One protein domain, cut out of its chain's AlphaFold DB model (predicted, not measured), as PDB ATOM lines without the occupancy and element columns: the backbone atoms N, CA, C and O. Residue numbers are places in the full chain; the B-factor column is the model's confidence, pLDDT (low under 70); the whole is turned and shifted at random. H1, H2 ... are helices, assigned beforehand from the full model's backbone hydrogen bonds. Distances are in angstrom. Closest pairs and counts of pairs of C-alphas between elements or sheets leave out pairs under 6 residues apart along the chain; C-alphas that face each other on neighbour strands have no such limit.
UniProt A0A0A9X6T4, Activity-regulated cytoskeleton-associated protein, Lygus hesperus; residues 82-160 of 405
ATOM      1  N   GLN A  82      51.027  -5.601 -22.069       92.94
ATOM      2  CA  GLN A  82      49.913  -5.447 -23.002       92.94
ATOM      3  C   GLN A  82      49.606  -6.773 -23.711       92.94
ATOM      4  O   GLN A  82      48.464  -7.223 -23.661       92.94
ATOM      5  N   GLU A  83      50.619  -7.457 -24.244       93.94
ATOM      6  CA  GLU A  83      50.502  -8.789 -24.853       93.94
ATOM      7  C   GLU A  83      49.910  -9.819 -23.881       93.94
ATOM      8  O   GLU A  83      49.003 -10.570 -24.242       93.94
ATOM      9  N   LYS A  84      50.358  -9.826 -22.616       92.94
ATOM     10  CA  LYS A  84      49.788 -10.691 -21.569       92.94
ATOM     11  C   LYS A  84      48.293 -10.430 -21.383       92.94
ATOM     12  O   LYS A  84      47.511 -11.373 -21.253       92.94
ATOM     13  N   TRP A  85      47.873  -9.167 -21.348       93.75
ATOM     14  CA  TRP A  85      46.457  -8.826 -21.229       93.75
ATOM     15  C   TRP A  85      45.659  -9.165 -22.486       93.75
ATOM     16  O   TRP A  85      44.525  -9.634 -22.364       93.75
ATOM     17  N   GLU A  86      46.229  -8.970 -23.672       94.69
ATOM     18  CA  GLU A  86      45.618  -9.388 -24.932       94.69
ATOM     19  C   GLU A  86      45.394 -10.896 -24.971       94.69
ATOM     20  O   GLU A  86      44.294 -11.336 -25.310       94.69
ATOM     21  N   ASP A  87      46.386 -11.691 -24.571       93.81
ATOM     22  CA  ASP A  87      46.253 -13.144 -24.479       93.81
ATOM     23  C   ASP A  87      45.135 -13.540 -23.506       93.81
ATOM     24  O   ASP A  87      44.238 -14.305 -23.871       93.81
ATOM     25  N   ILE A  88      45.094 -12.925 -22.318       93.19
ATOM     26  CA  ILE A  88      44.013 -13.150 -21.348       93.19
ATOM     27  C   ILE A  88      42.651 -12.793 -21.953       93.19
ATOM     28  O   ILE A  88      41.706 -13.552 -21.768       93.19
ATOM     29  N   ILE A  89      42.515 -11.677 -22.674       94.44
ATOM     30  CA  ILE A  89      41.251 -11.254 -23.309       94.44
ATOM     31  C   ILE A  89      40.847 -12.171 -24.471       94.44
ATOM     32  O   ILE A  89      39.663 -12.296 -24.788       94.44
ATOM     33  N   ASN A  90      41.811 -12.777 -25.154       91.75
ATOM     34  CA  ASN A  90      41.549 -13.583 -26.342       91.75
ATOM     35  C   ASN A  90      41.251 -15.042 -25.999       91.75
ATOM     36  O   ASN A  90      40.370 -15.647 -26.617       91.75
ATOM     37  N   ASN A  91      41.987 -15.575 -25.026       90.81
ATOM     38  CA  ASN A  91      42.083 -17.002 -24.738       90.81
ATOM     39  C   ASN A  91      41.712 -17.346 -23.288       90.81
ATOM     40  O   ASN A  91      41.639 -18.523 -22.932       90.81
ATOM     41  N   GLY A  92      41.478 -16.342 -22.441       90.88
ATOM     42  CA  GLY A  92      41.164 -16.541 -21.036       90.88
ATOM     43  C   GLY A  92      39.819 -17.224 -20.803       90.88
ATOM     44  O   GLY A  92      38.869 -17.120 -21.580       90.88
ATOM     45  N   LEU A  93      39.732 -17.900 -19.660       91.75
ATOM     46  CA  LEU A  93      38.500 -18.472 -19.133       91.75
ATOM     47  C   LEU A  93      38.273 -17.946 -17.721       91.75
ATOM     48  O   LEU A  93      39.207 -17.807 -16.930       91.75
ATOM     49  N   TYR A  94      37.017 -17.670 -17.395       92.88
ATOM     50  CA  TYR A  94      36.642 -17.334 -16.036       92.88
ATOM     51  C   TYR A  94      36.787 -18.569 -15.129       92.88
ATOM     52  O   TYR A  94      36.327 -19.664 -15.447       92.88
ATOM     53  N   SER A  95      37.357 -18.348 -13.947       89.06
ATOM     54  CA  SER A  95      37.500 -19.305 -12.856       89.06
ATOM     55  C   SER A  95      36.939 -18.689 -11.578       89.06
ATOM     56  O   SER A  95      36.995 -17.474 -11.397       89.06
ATOM     57  N   TYR A  96      36.441 -19.518 -10.657       85.50
ATOM     58  CA  TYR A  96      35.934 -19.061  -9.357       85.50
ATOM     59  C   TYR A  96      36.982 -18.304  -8.527       85.50
ATOM     60  O   TYR A  96      36.618 -17.455  -7.718       85.50
ATOM     61  N   ASN A  97      38.273 -18.543  -8.778       87.44
ATOM     62  CA  ASN A  97      39.368 -17.818  -8.128       87.44
ATOM     63  C   ASN A  97      39.428 -16.333  -8.532       87.44
ATOM     64  O   ASN A  97      40.083 -15.547  -7.860       87.44
ATOM     65  N   HIS A  98      38.751 -15.933  -9.612       85.50
ATOM     66  CA  HIS A  98      38.689 -14.539 -10.054       85.50
ATOM     67  C   HIS A  98      37.603 -13.710  -9.346       85.50
ATOM     68  O   HIS A  98      37.454 -12.527  -9.649       85.50
ATOM     69  N   GLY A  99      36.849 -14.297  -8.410       88.06
ATOM     70  CA  GLY A  99      35.816 -13.590  -7.651       88.06
ATOM     71  C   GLY A  99      34.524 -13.382  -8.444       88.06
ATOM     72  O   GLY A  99      34.079 -14.271  -9.159       88.06
ATOM     73  N   ASP A 100      33.869 -12.227  -8.298       90.31
ATOM     74  CA  ASP A 100      32.596 -11.952  -8.983       90.31
ATOM     75  C   ASP A 100      32.796 -11.857 -10.513       90.31
ATOM     76  O   ASP A 100      33.578 -11.039 -11.010       90.31
ATOM     77  N   LYS A 101      32.042 -12.663 -11.275       92.69
ATOM     78  CA  LYS A 101      32.059 -12.699 -12.751       92.69
ATOM     79  C   LYS A 101      31.869 -11.324 -13.391       92.69
ATOM     80  O   LYS A 101      32.460 -11.044 -14.433       92.69
ATOM     81  N   ARG A 102      31.045 -10.466 -12.786       92.06
ATOM     82  CA  ARG A 102      30.751  -9.115 -13.272       92.06
ATOM     83  C   ARG A 102      31.955  -8.209 -13.090       92.06
ATOM     84  O   ARG A 102      32.314  -7.489 -14.016       92.06
ATOM     85  N   ILE A 103      32.607  -8.291 -11.930       91.00
ATOM     86  CA  ILE A 103      33.838  -7.542 -11.651       91.00
ATOM     87  C   ILE A 103      34.937  -7.986 -12.619       91.00
ATOM     88  O   ILE A 103      35.586  -7.137 -13.228       91.00
ATOM     89  N   TYR A 104      35.082  -9.295 -12.842       93.25
ATOM     90  CA  TYR A 104      36.014  -9.842 -13.828       93.25
ATOM     91  C   TYR A 104      35.732  -9.328 -15.252       93.25
ATOM     92  O   TYR A 104      36.636  -8.802 -15.905       93.25
ATOM     93  N   ALA A 105      34.476  -9.398 -15.716       94.00
ATOM     94  CA  ALA A 105      34.076  -8.891 -17.033       94.00
ATOM     95  C   ALA A 105      34.376  -7.394 -17.183       94.00
ATOM     96  O   ALA A 105      34.956  -6.974 -18.183       94.00
ATOM     97  N   MET A 106      34.013  -6.587 -16.181       92.81
ATOM     98  CA  MET A 106      34.256  -5.143 -16.181       92.81
ATOM     99  C   MET A 106      35.750  -4.814 -16.161       92.81
ATOM    100  O   MET A 106      36.175  -3.893 -16.860       92.81
ATOM    101  N   LYS A 107      36.553  -5.563 -15.393       91.62
ATOM    102  CA  LYS A 107      38.012  -5.404 -15.338       91.62
ATOM    103  C   LYS A 107      38.627  -5.620 -16.718       91.62
ATOM    104  O   LYS A 107      39.289  -4.718 -17.227       91.62
ATOM    105  N   LEU A 108      38.354  -6.760 -17.352       94.44
ATOM    106  CA  LEU A 108      38.893  -7.051 -18.682       94.44
ATOM    107  C   LEU A 108      38.335  -6.128 -19.766       94.44
ATOM    108  O   LEU A 108      39.057  -5.764 -20.689       94.44
ATOM    109  N   PHE A 109      37.080  -5.689 -19.642       94.06
ATOM    110  CA  PHE A 109      36.507  -4.715 -20.565       94.06
ATOM    111  C   PHE A 109      37.249  -3.372 -20.516       94.06
ATOM    112  O   PHE A 109      37.560  -2.793 -21.554       94.06
ATOM    113  N   ARG A 110      37.580  -2.878 -19.317       91.19
ATOM    114  CA  ARG A 110      38.348  -1.631 -19.157       91.19
ATOM    115  C   ARG A 110      39.754  -1.754 -19.738       91.19
ATOM    116  O   ARG A 110      40.184  -0.859 -20.456       91.19
ATOM    117  N   ILE A 111      40.428  -2.871 -19.476       92.50
ATOM    118  CA  ILE A 111      41.764  -3.159 -20.018       92.50
ATOM    119  C   ILE A 111      41.709  -3.237 -21.551       92.50
ATOM    120  O   ILE A 111      42.450  -2.533 -22.227       92.50
ATOM    121  N   GLY A 112      40.772  -4.002 -22.118       93.56
ATOM    122  CA  GLY A 112      40.630  -4.128 -23.570       93.56
ATOM    123  C   GLY A 112      40.296  -2.808 -24.270       93.56
ATOM    124  O   GLY A 112      40.752  -2.569 -25.384       93.56
ATOM    125  N   ARG A 113      39.554  -1.902 -23.623       92.88
ATOM    126  CA  ARG A 113      39.337  -0.551 -24.165       92.88
ATOM    127  C   ARG A 113      40.637   0.247 -24.261       92.88
ATOM    128  O   ARG A 113      40.813   0.956 -25.245       92.88
ATOM    129  N   GLN A 114      41.534   0.100 -23.288       91.06
ATOM    130  CA  GLN A 114      42.838   0.771 -23.276       91.06
ATOM    131  C   GLN A 114      43.822   0.172 -24.287       91.06
ATOM    132  O   GLN A 114      44.641   0.892 -24.841       91.06
ATOM    133  N   LEU A 115      43.675  -1.116 -24.605       91.50
ATOM    134  CA  LEU A 115      44.391  -1.788 -25.698       91.50
ATOM    135  C   LEU A 115      43.816  -1.461 -27.096       91.50
ATOM    136  O   LEU A 115      44.285  -1.971 -28.104       91.50
ATOM    137  N   GLY A 116      42.768  -0.633 -27.185       91.19
ATOM    138  CA  GLY A 116      42.192  -0.204 -28.465       91.19
ATOM    139  C   GLY A 116      41.144  -1.147 -29.067       91.19
ATOM    140  O   GLY A 116      40.726  -0.954 -30.213       91.19
ATOM    141  N   PHE A 117      40.643  -2.140 -28.324       90.12
ATOM    142  CA  PHE A 117      39.561  -2.991 -28.823       90.12
ATOM    143  C   PHE A 117      38.241  -2.209 -28.953       90.12
ATOM    144  O   PHE A 117      37.759  -1.551 -28.024       90.12
ATOM    145  N   GLY A 118      37.584  -2.354 -30.106       91.25
ATOM    146  CA  GLY A 118      36.210  -1.889 -30.293       91.25
ATOM    147  C   GLY A 118      35.236  -2.648 -29.385       91.25
ATOM    148  O   GLY A 118      35.343  -3.868 -29.249       91.25
ATOM    149  N   GLU A 119      34.253  -1.949 -28.807       91.62
ATOM    150  CA  GLU A 119      33.340  -2.495 -27.787       91.62
ATOM    151  C   GLU A 119      32.712  -3.829 -28.206       91.62
ATOM    152  O   GLU A 119      32.796  -4.815 -27.479       91.62
ATOM    153  N   ARG A 120      32.146  -3.898 -29.413       88.19
ATOM    154  CA  ARG A 120      31.486  -5.114 -29.902       88.19
ATOM    155  C   ARG A 120      32.442  -6.305 -30.025       88.19
ATOM    156  O   ARG A 120      32.053  -7.432 -29.735       88.19
ATOM    157  N   ASN A 121      33.673  -6.069 -30.480       91.06
ATOM    158  CA  ASN A 121      34.692  -7.114 -30.600       91.06
ATOM    159  C   ASN A 121      35.115  -7.597 -29.208       91.06
ATOM    160  O   ASN A 121      35.149  -8.798 -28.958       91.06
ATOM    161  N   LEU A 122      35.333  -6.659 -28.285       93.56
ATOM    162  CA  LEU A 122      35.697  -6.960 -26.909       93.56
ATOM    163  C   LEU A 122      34.604  -7.759 -26.192       93.56
ATOM    164  O   LEU A 122      34.887  -8.805 -25.624       93.56
ATOM    165  N   VAL A 123      33.342  -7.339 -26.300       93.25
ATOM    166  CA  VAL A 123      32.195  -8.064 -25.728       93.25
ATOM    167  C   VAL A 123      32.102  -9.487 -26.282       93.25
ATOM    168  O   VAL A 123      31.903 -10.422 -25.512       93.25
ATOM    169  N   ASN A 124      32.295  -9.678 -27.590       89.00
ATOM    170  CA  ASN A 124      32.282 -11.010 -28.202       89.00
ATOM    171  C   ASN A 124      33.423 -11.911 -27.709       89.00
ATOM    172  O   ASN A 124      33.229 -13.122 -27.616       89.00
ATOM    173  N   ARG A 125      34.600 -11.343 -27.426       93.38
ATOM    174  CA  ARG A 125      35.738 -12.077 -26.853       93.38
ATOM    175  C   ARG A 125      35.450 -12.450 -25.405       93.38
ATOM    176  O   ARG A 125      35.414 -13.634 -25.093       93.38
ATOM    177  N   LEU A 126      35.068 -11.472 -24.583       94.62
ATOM    178  CA  LEU A 126      34.729 -11.682 -23.173       94.62
ATOM    179  C   LEU A 126      33.576 -12.667 -22.972       94.62
ATOM    180  O   LEU A 126      33.584 -13.421 -22.004       94.62
ATOM    181  N   LEU A 127      32.608 -12.720 -23.890       91.56
ATOM    182  CA  LEU A 127      31.524 -13.702 -23.847       91.56
ATOM    183  C   LEU A 127      32.052 -15.147 -23.774       91.56
ATOM    184  O   LEU A 127      31.458 -15.975 -23.087       91.56
ATOM    185  N   ARG A 128      33.179 -15.439 -24.440       90.44
ATOM    186  CA  ARG A 128      33.802 -16.774 -24.490       90.44
ATOM    187  C   ARG A 128      34.465 -17.179 -23.178       90.44
ATOM    188  O   ARG A 128      34.685 -18.365 -22.968       90.44
ATOM    189  N   HIS A 129      34.740 -16.224 -22.292       93.44
ATOM    190  CA  HIS A 129      35.346 -16.514 -20.996       93.44
ATOM    191  C   HIS A 129      34.363 -17.230 -20.068       93.44
ATOM    192  O   HIS A 129      34.777 -17.858 -19.098       93.44
ATOM    193  N   PHE A 130      33.057 -17.117 -20.325       90.62
ATOM    194  CA  PHE A 130      32.020 -17.613 -19.434       90.62
ATOM    195  C   PHE A 130      31.313 -18.833 -20.019       90.62
ATOM    196  O   PHE A 130      30.883 -18.849 -21.171       90.62
ATOM    197  N   HIS A 131      31.074 -19.828 -19.169       84.00
ATOM    198  CA  HIS A 131      30.130 -20.898 -19.470       84.00
ATOM    199  C   HIS A 131      28.700 -20.387 -19.280       84.00
ATOM    200  O   HIS A 131      28.170 -20.390 -18.169       84.00
ATOM    201  N   ILE A 132      28.094 -19.903 -20.366       82.31
ATOM    202  CA  ILE A 132      26.740 -19.341 -20.361       82.31
ATOM    203  C   ILE A 132      25.751 -20.364 -20.909       82.31
ATOM    204  O   ILE A 132      25.951 -20.941 -21.977       82.31
ATOM    205  N   ASN A 133      24.636 -20.554 -20.204       74.81
ATOM    206  CA  ASN A 133      23.544 -21.380 -20.706       74.81
ATOM    207  C   ASN A 133      22.860 -20.687 -21.901       74.81
ATOM    208  O   ASN A 133      22.395 -19.552 -21.781       74.81
ATOM    209  N   ALA A 134      22.734 -21.396 -23.030       73.44
ATOM    210  CA  ALA A 134      22.112 -20.901 -24.261       73.44
ATOM    211  C   ALA A 134      20.704 -20.299 -24.050       73.44
ATOM    212  O   ALA A 134      20.316 -19.356 -24.741       73.44
ATOM    213  N   GLN A 135      19.950 -20.787 -23.060       69.94
ATOM    214  CA  GLN A 135      18.616 -20.274 -22.726       69.94
ATOM    215  C   GLN A 135      18.640 -18.820 -22.219       69.94
ATOM    216  O   GLN A 135      17.664 -18.092 -22.401       69.94
ATOM    217  N   CYS A 136      19.759 -18.349 -21.659       73.25
ATOM    218  CA  CYS A 136      19.900 -16.972 -21.172       73.25
ATOM    219  C   CYS A 136      19.896 -15.949 -22.315       73.25
ATOM    220  O   CYS A 136      19.430 -14.823 -22.150       73.25
ATOM    221  N   PHE A 137      20.345 -16.340 -23.511       72.12
ATOM    222  CA  PHE A 137      20.286 -15.466 -24.684       72.12
ATOM    223  C   PHE A 137      18.842 -15.210 -25.137       72.12
ATOM    224  O   PHE A 137      18.547 -14.155 -25.698       72.12
ATOM    225  N   LEU A 138      17.912 -16.130 -24.849       71.81
ATOM    226  CA  LEU A 138      16.492 -15.945 -25.159       71.81
ATOM    227  C   LEU A 138      15.821 -14.931 -24.229       71.81
ATOM    228  O   LEU A 138      14.843 -14.296 -24.629       71.81
ATOM    229  N   THR A 139      16.311 -14.779 -22.999       73.75
ATOM    230  CA  THR A 139      15.758 -13.827 -22.029       73.75
ATOM    231  C   THR A 139      16.387 -12.445 -22.174       73.75
ATOM    232  O   THR A 139      15.655 -11.457 -22.185       73.75
ATOM    233  N   VAL A 140      17.710 -12.371 -22.352       76.25
ATOM    234  CA  VAL A 140      18.462 -11.102 -22.394       76.25
ATOM    235  C   VAL A 140      18.489 -10.467 -23.789       76.25
ATOM    236  O   VAL A 140      18.500  -9.243 -23.903       76.25
ATOM    237  N   GLY A 141      18.417 -11.268 -24.857       73.88
ATOM    238  CA  GLY A 141      18.498 -10.776 -26.232       73.88
ATOM    239  C   GLY A 141      19.944 -10.586 -26.722       73.88
ATOM    240  O   GLY A 141      20.857 -11.229 -26.203       73.88
ATOM    241  N   PRO A 142      20.171  -9.770 -27.771       79.19
ATOM    242  CA  PRO A 142      21.496  -9.600 -28.363       79.19
ATOM    243  C   PRO A 142      22.476  -8.949 -27.378       79.19
ATOM    244  O   PRO A 142      22.163  -7.927 -26.773       79.19
ATOM    245  N   VAL A 143      23.680  -9.517 -27.277       84.69
ATOM    246  CA  VAL A 143      24.752  -9.016 -26.409       84.69
ATOM    247  C   VAL A 143      25.790  -8.285 -27.249       84.69
ATOM    248  O   VAL A 143      26.588  -8.899 -27.951       84.69
ATOM    249  N   ASN A 144      25.720  -6.958 -27.241       86.12
ATOM    250  CA  ASN A 144      26.565  -6.072 -28.049       86.12
ATOM    251  C   ASN A 144      27.247  -4.959 -27.241       86.12
ATOM    252  O   ASN A 144      28.030  -4.207 -27.814       86.12
ATOM    253  N   SER A 145      26.960  -4.872 -25.945       91.56
ATOM    254  CA  SER A 145      27.541  -3.912 -25.007       91.56
ATOM    255  C   SER A 145      27.930  -4.593 -23.704       91.56
ATOM    256  O   SER A 145      27.384  -5.649 -23.353       91.56
ATOM    257  N   ILE A 146      28.819  -3.962 -22.939       92.50
ATOM    258  CA  ILE A 146      29.204  -4.481 -21.621       92.50
ATOM    259  C   ILE A 146      27.988  -4.636 -20.695       92.50
ATOM    260  O   ILE A 146      27.832  -5.668 -20.050       92.50
ATOM    261  N   ALA A 147      27.042  -3.692 -20.720       92.06
ATOM    262  CA  ALA A 147      25.820  -3.765 -19.919       92.06
ATOM    263  C   ALA A 147      24.955  -4.992 -20.268       92.06
ATOM    264  O   ALA A 147      24.407  -5.647 -19.380       92.06
ATOM    265  N   SER A 148      24.841  -5.329 -21.558       90.31
ATOM    266  CA  SER A 148      24.118  -6.532 -21.994       90.31
ATOM    267  C   SER A 148      24.834  -7.829 -21.598       90.31
ATOM    268  O   SER A 148      24.170  -8.804 -21.247       90.31
ATOM    269  N   LEU A 149      26.173  -7.825 -21.571       91.81
ATOM    270  CA  LEU A 149      26.975  -8.958 -21.109       91.81
ATOM    271  C   LEU A 149      26.802  -9.185 -19.601       91.81
ATOM    272  O   LEU A 149      26.583 -10.319 -19.185       91.81
ATOM    273  N   ILE A 150      26.816  -8.123 -18.791       93.44
ATOM    274  CA  ILE A 150      26.569  -8.224 -17.344       93.44
ATOM    275  C   ILE A 150      25.183  -8.814 -17.059       93.44
ATOM    276  O   ILE A 150      25.075  -9.771 -16.295       93.44
ATOM    277  N   LYS A 151      24.135  -8.332 -17.741       90.94
ATOM    278  CA  LYS A 151      22.779  -8.899 -17.614       90.94
ATOM    279  C   LYS A 151      22.726 -10.383 -17.981       90.94
ATOM    280  O   LYS A 151      21.994 -11.148 -17.359       90.94
ATOM    281  N   LEU A 152      23.487 -10.792 -18.997       88.81
ATOM    282  CA  LEU A 152      23.572 -12.188 -19.417       88.81
ATOM    283  C   LEU A 152      24.259 -13.064 -18.363       88.81
ATOM    284  O   LEU A 152      23.766 -14.155 -18.076       88.81
ATOM    285  N   ILE A 153      25.346 -12.576 -17.764       90.38
ATOM    286  CA  ILE A 153      26.042 -13.249 -16.659       90.38
ATOM    287  C   ILE A 153      25.086 -13.442 -15.474       90.38
ATOM    288  O   ILE A 153      24.937 -14.559 -14.979       90.38
ATOM    289  N   GLU A 154      24.371 -12.388 -15.077       88.81
ATOM    290  CA  GLU A 154      23.405 -12.436 -13.971       88.81
ATOM    291  C   GLU A 154      22.250 -13.404 -14.249       88.81
ATOM    292  O   GLU A 154      21.877 -14.204 -13.387       88.81
ATOM    293  N   ALA A 155      21.697 -13.377 -15.465       85.19
ATOM    294  CA  ALA A 155      20.672 -14.328 -15.874       85.19
ATOM    295  C   ALA A 155      21.191 -15.771 -15.779       85.19
ATOM    296  O   ALA A 155      20.502 -16.625 -15.221       85.19
ATOM    297  N   SER A 156      22.410 -16.033 -16.258       83.56
ATOM    298  CA  SER A 156      23.026 -17.365 -16.230       83.56
ATOM    299  C   SER A 156      23.223 -17.896 -14.812       83.56
ATOM    300  O   SER A 156      22.913 -19.060 -14.548       83.56
ATOM    301  N   ASP A 157      23.666 -17.058 -13.879       81.00
ATOM    302  CA  ASP A 157      23.842 -17.464 -12.481       81.00
ATOM    303  C   ASP A 157      22.502 -17.783 -11.798       81.00
ATOM    304  O   ASP A 157      22.410 -18.732 -11.015       81.00
ATOM    305  N   ASN A 158      21.430 -17.070 -12.155       77.19
ATOM    306  CA  ASN A 158      20.083 -17.357 -11.653       77.19
ATOM    307  C   ASN A 158      19.524 -18.693 -12.171       77.19
ATOM    308  O   ASN A 158      18.811 -19.382 -11.440       77.19
ATOM    309  N   PHE A 159      19.865 -19.105 -13.395       66.25
ATOM    310  CA  PHE A 159      19.502 -20.438 -13.893       66.25
ATOM    311  C   PHE A 159      20.258 -21.552 -13.160       66.25
ATOM    312  O   PHE A 159      19.663 -22.584 -12.852       66.25
ATOM    313  N   HIS A 160      21.532 -21.341 -12.815       58.75
ATOM    314  CA  HIS A 160      22.307 -22.308 -12.030       58.75
ATOM    315  C   HIS A 160      21.865 -22.411 -10.567       58.75
ATOM    316  O   HIS A 160      22.031 -23.468  -9.962       58.75
TER     317      HIS A 160
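AT A GLANCE: This is residues 82 to 160 of the 405 residues of the protein "Activity-regulated cytoskeleton-associated protein" of Lygus hesperus (UniProt A0A0A9X6T4). Two helical hairpins sit side by side, H4 with H5 and H2 with H3, and the long helices H5 and H2 run opposite ways next to each other. H1 packs on the H2 and H3 hairpin at one end of the longest axis, and H4 lies at the other end, covering part of H5. The printed part has 79 residues with five named helices, H1 to H5 in that order, and no named strand; the class is all helix. The whole is compact, with a radius of gyration of the C-alphas of 12.0 A, and rounded, spanning 35 by 26 by 17 A.

HOW THE PARTS SIT: Begin with the longest helix, H5, residues 146 to 160. It touches H2, residues 101 to 114, at a shallow tilt of 22 degrees, opposite ways; look at Arg 102 and Ile 150, whose C-alphas are the closest, 5.9 A apart. With residues 146 to 149 alone, H5 touches H3, residues 119 to 127, at a shallow tilt of 19 degrees, the same way; the closest C-alphas are those of Val 123 and Ile 146, 6.2 A apart. H4, residues 135 to 140, forms a hairpin with H5 at a steep tilt of 43 degrees, the closest C-alphas being those of Cys 136 and Ser 156, 5.9 A apart. H2 and H3 form the other hairpin, at a steep tilt of 38 degrees; the C-alphas of Gly 112 and Leu 122 come closest, at 6.6 A. H1, residues 82 to 91, touches H3 at a steep tilt of 60 degrees, the same way, and the C-alphas of Asn 90 and Arg 125 come within 6.0 A, the closest of the two helices. It also touches H2, which meets it with residues 108 to 112 alone; their closest C-alphas are those of Ile 89 and Leu 108, 6.7 A apart. H1 is apart from H4 and from H5, and H4 is apart from H2 and H3. Of 6 touching pairs, 2 are at a shallow tilt, and the packing is mostly crossed, only just. Every O i to N i+4 pair is within hydrogen-bond range in H1, H2, H3 and H5; in H4 1 of 2 is.

IN THESE COORDINATES: Find C-alpha 146 at (29.204, -4.481, -21.621); from there H5 runs 21.4 A to C-alpha 160 at (22.307, -22.308, -12.030). H2 spans 20.2 A from Lys 101 to Gln 114. H1 begins at C-alpha 82, at (49.913, -5.447, -23.002), and covers 14.1 A to Asn 91. H3 measures 12.0 A from Glu 119 to Leu 127, and H4 9.2 A from Gln 135 to Val 140.

THE WHOLE: The two C-alphas farthest apart are those of Glu 83 and Thr 139, at 35.2 A. The printed part has no cut. The links from H2 to H3 and from H4 to H5 are tight, those from H1 to H2 and from H3 to H4 are short, and no link is long. In the B-factor column the mean pLDDT of the printed part is 87.8; look for values under 70 at residue 135 and residues 159 to 160.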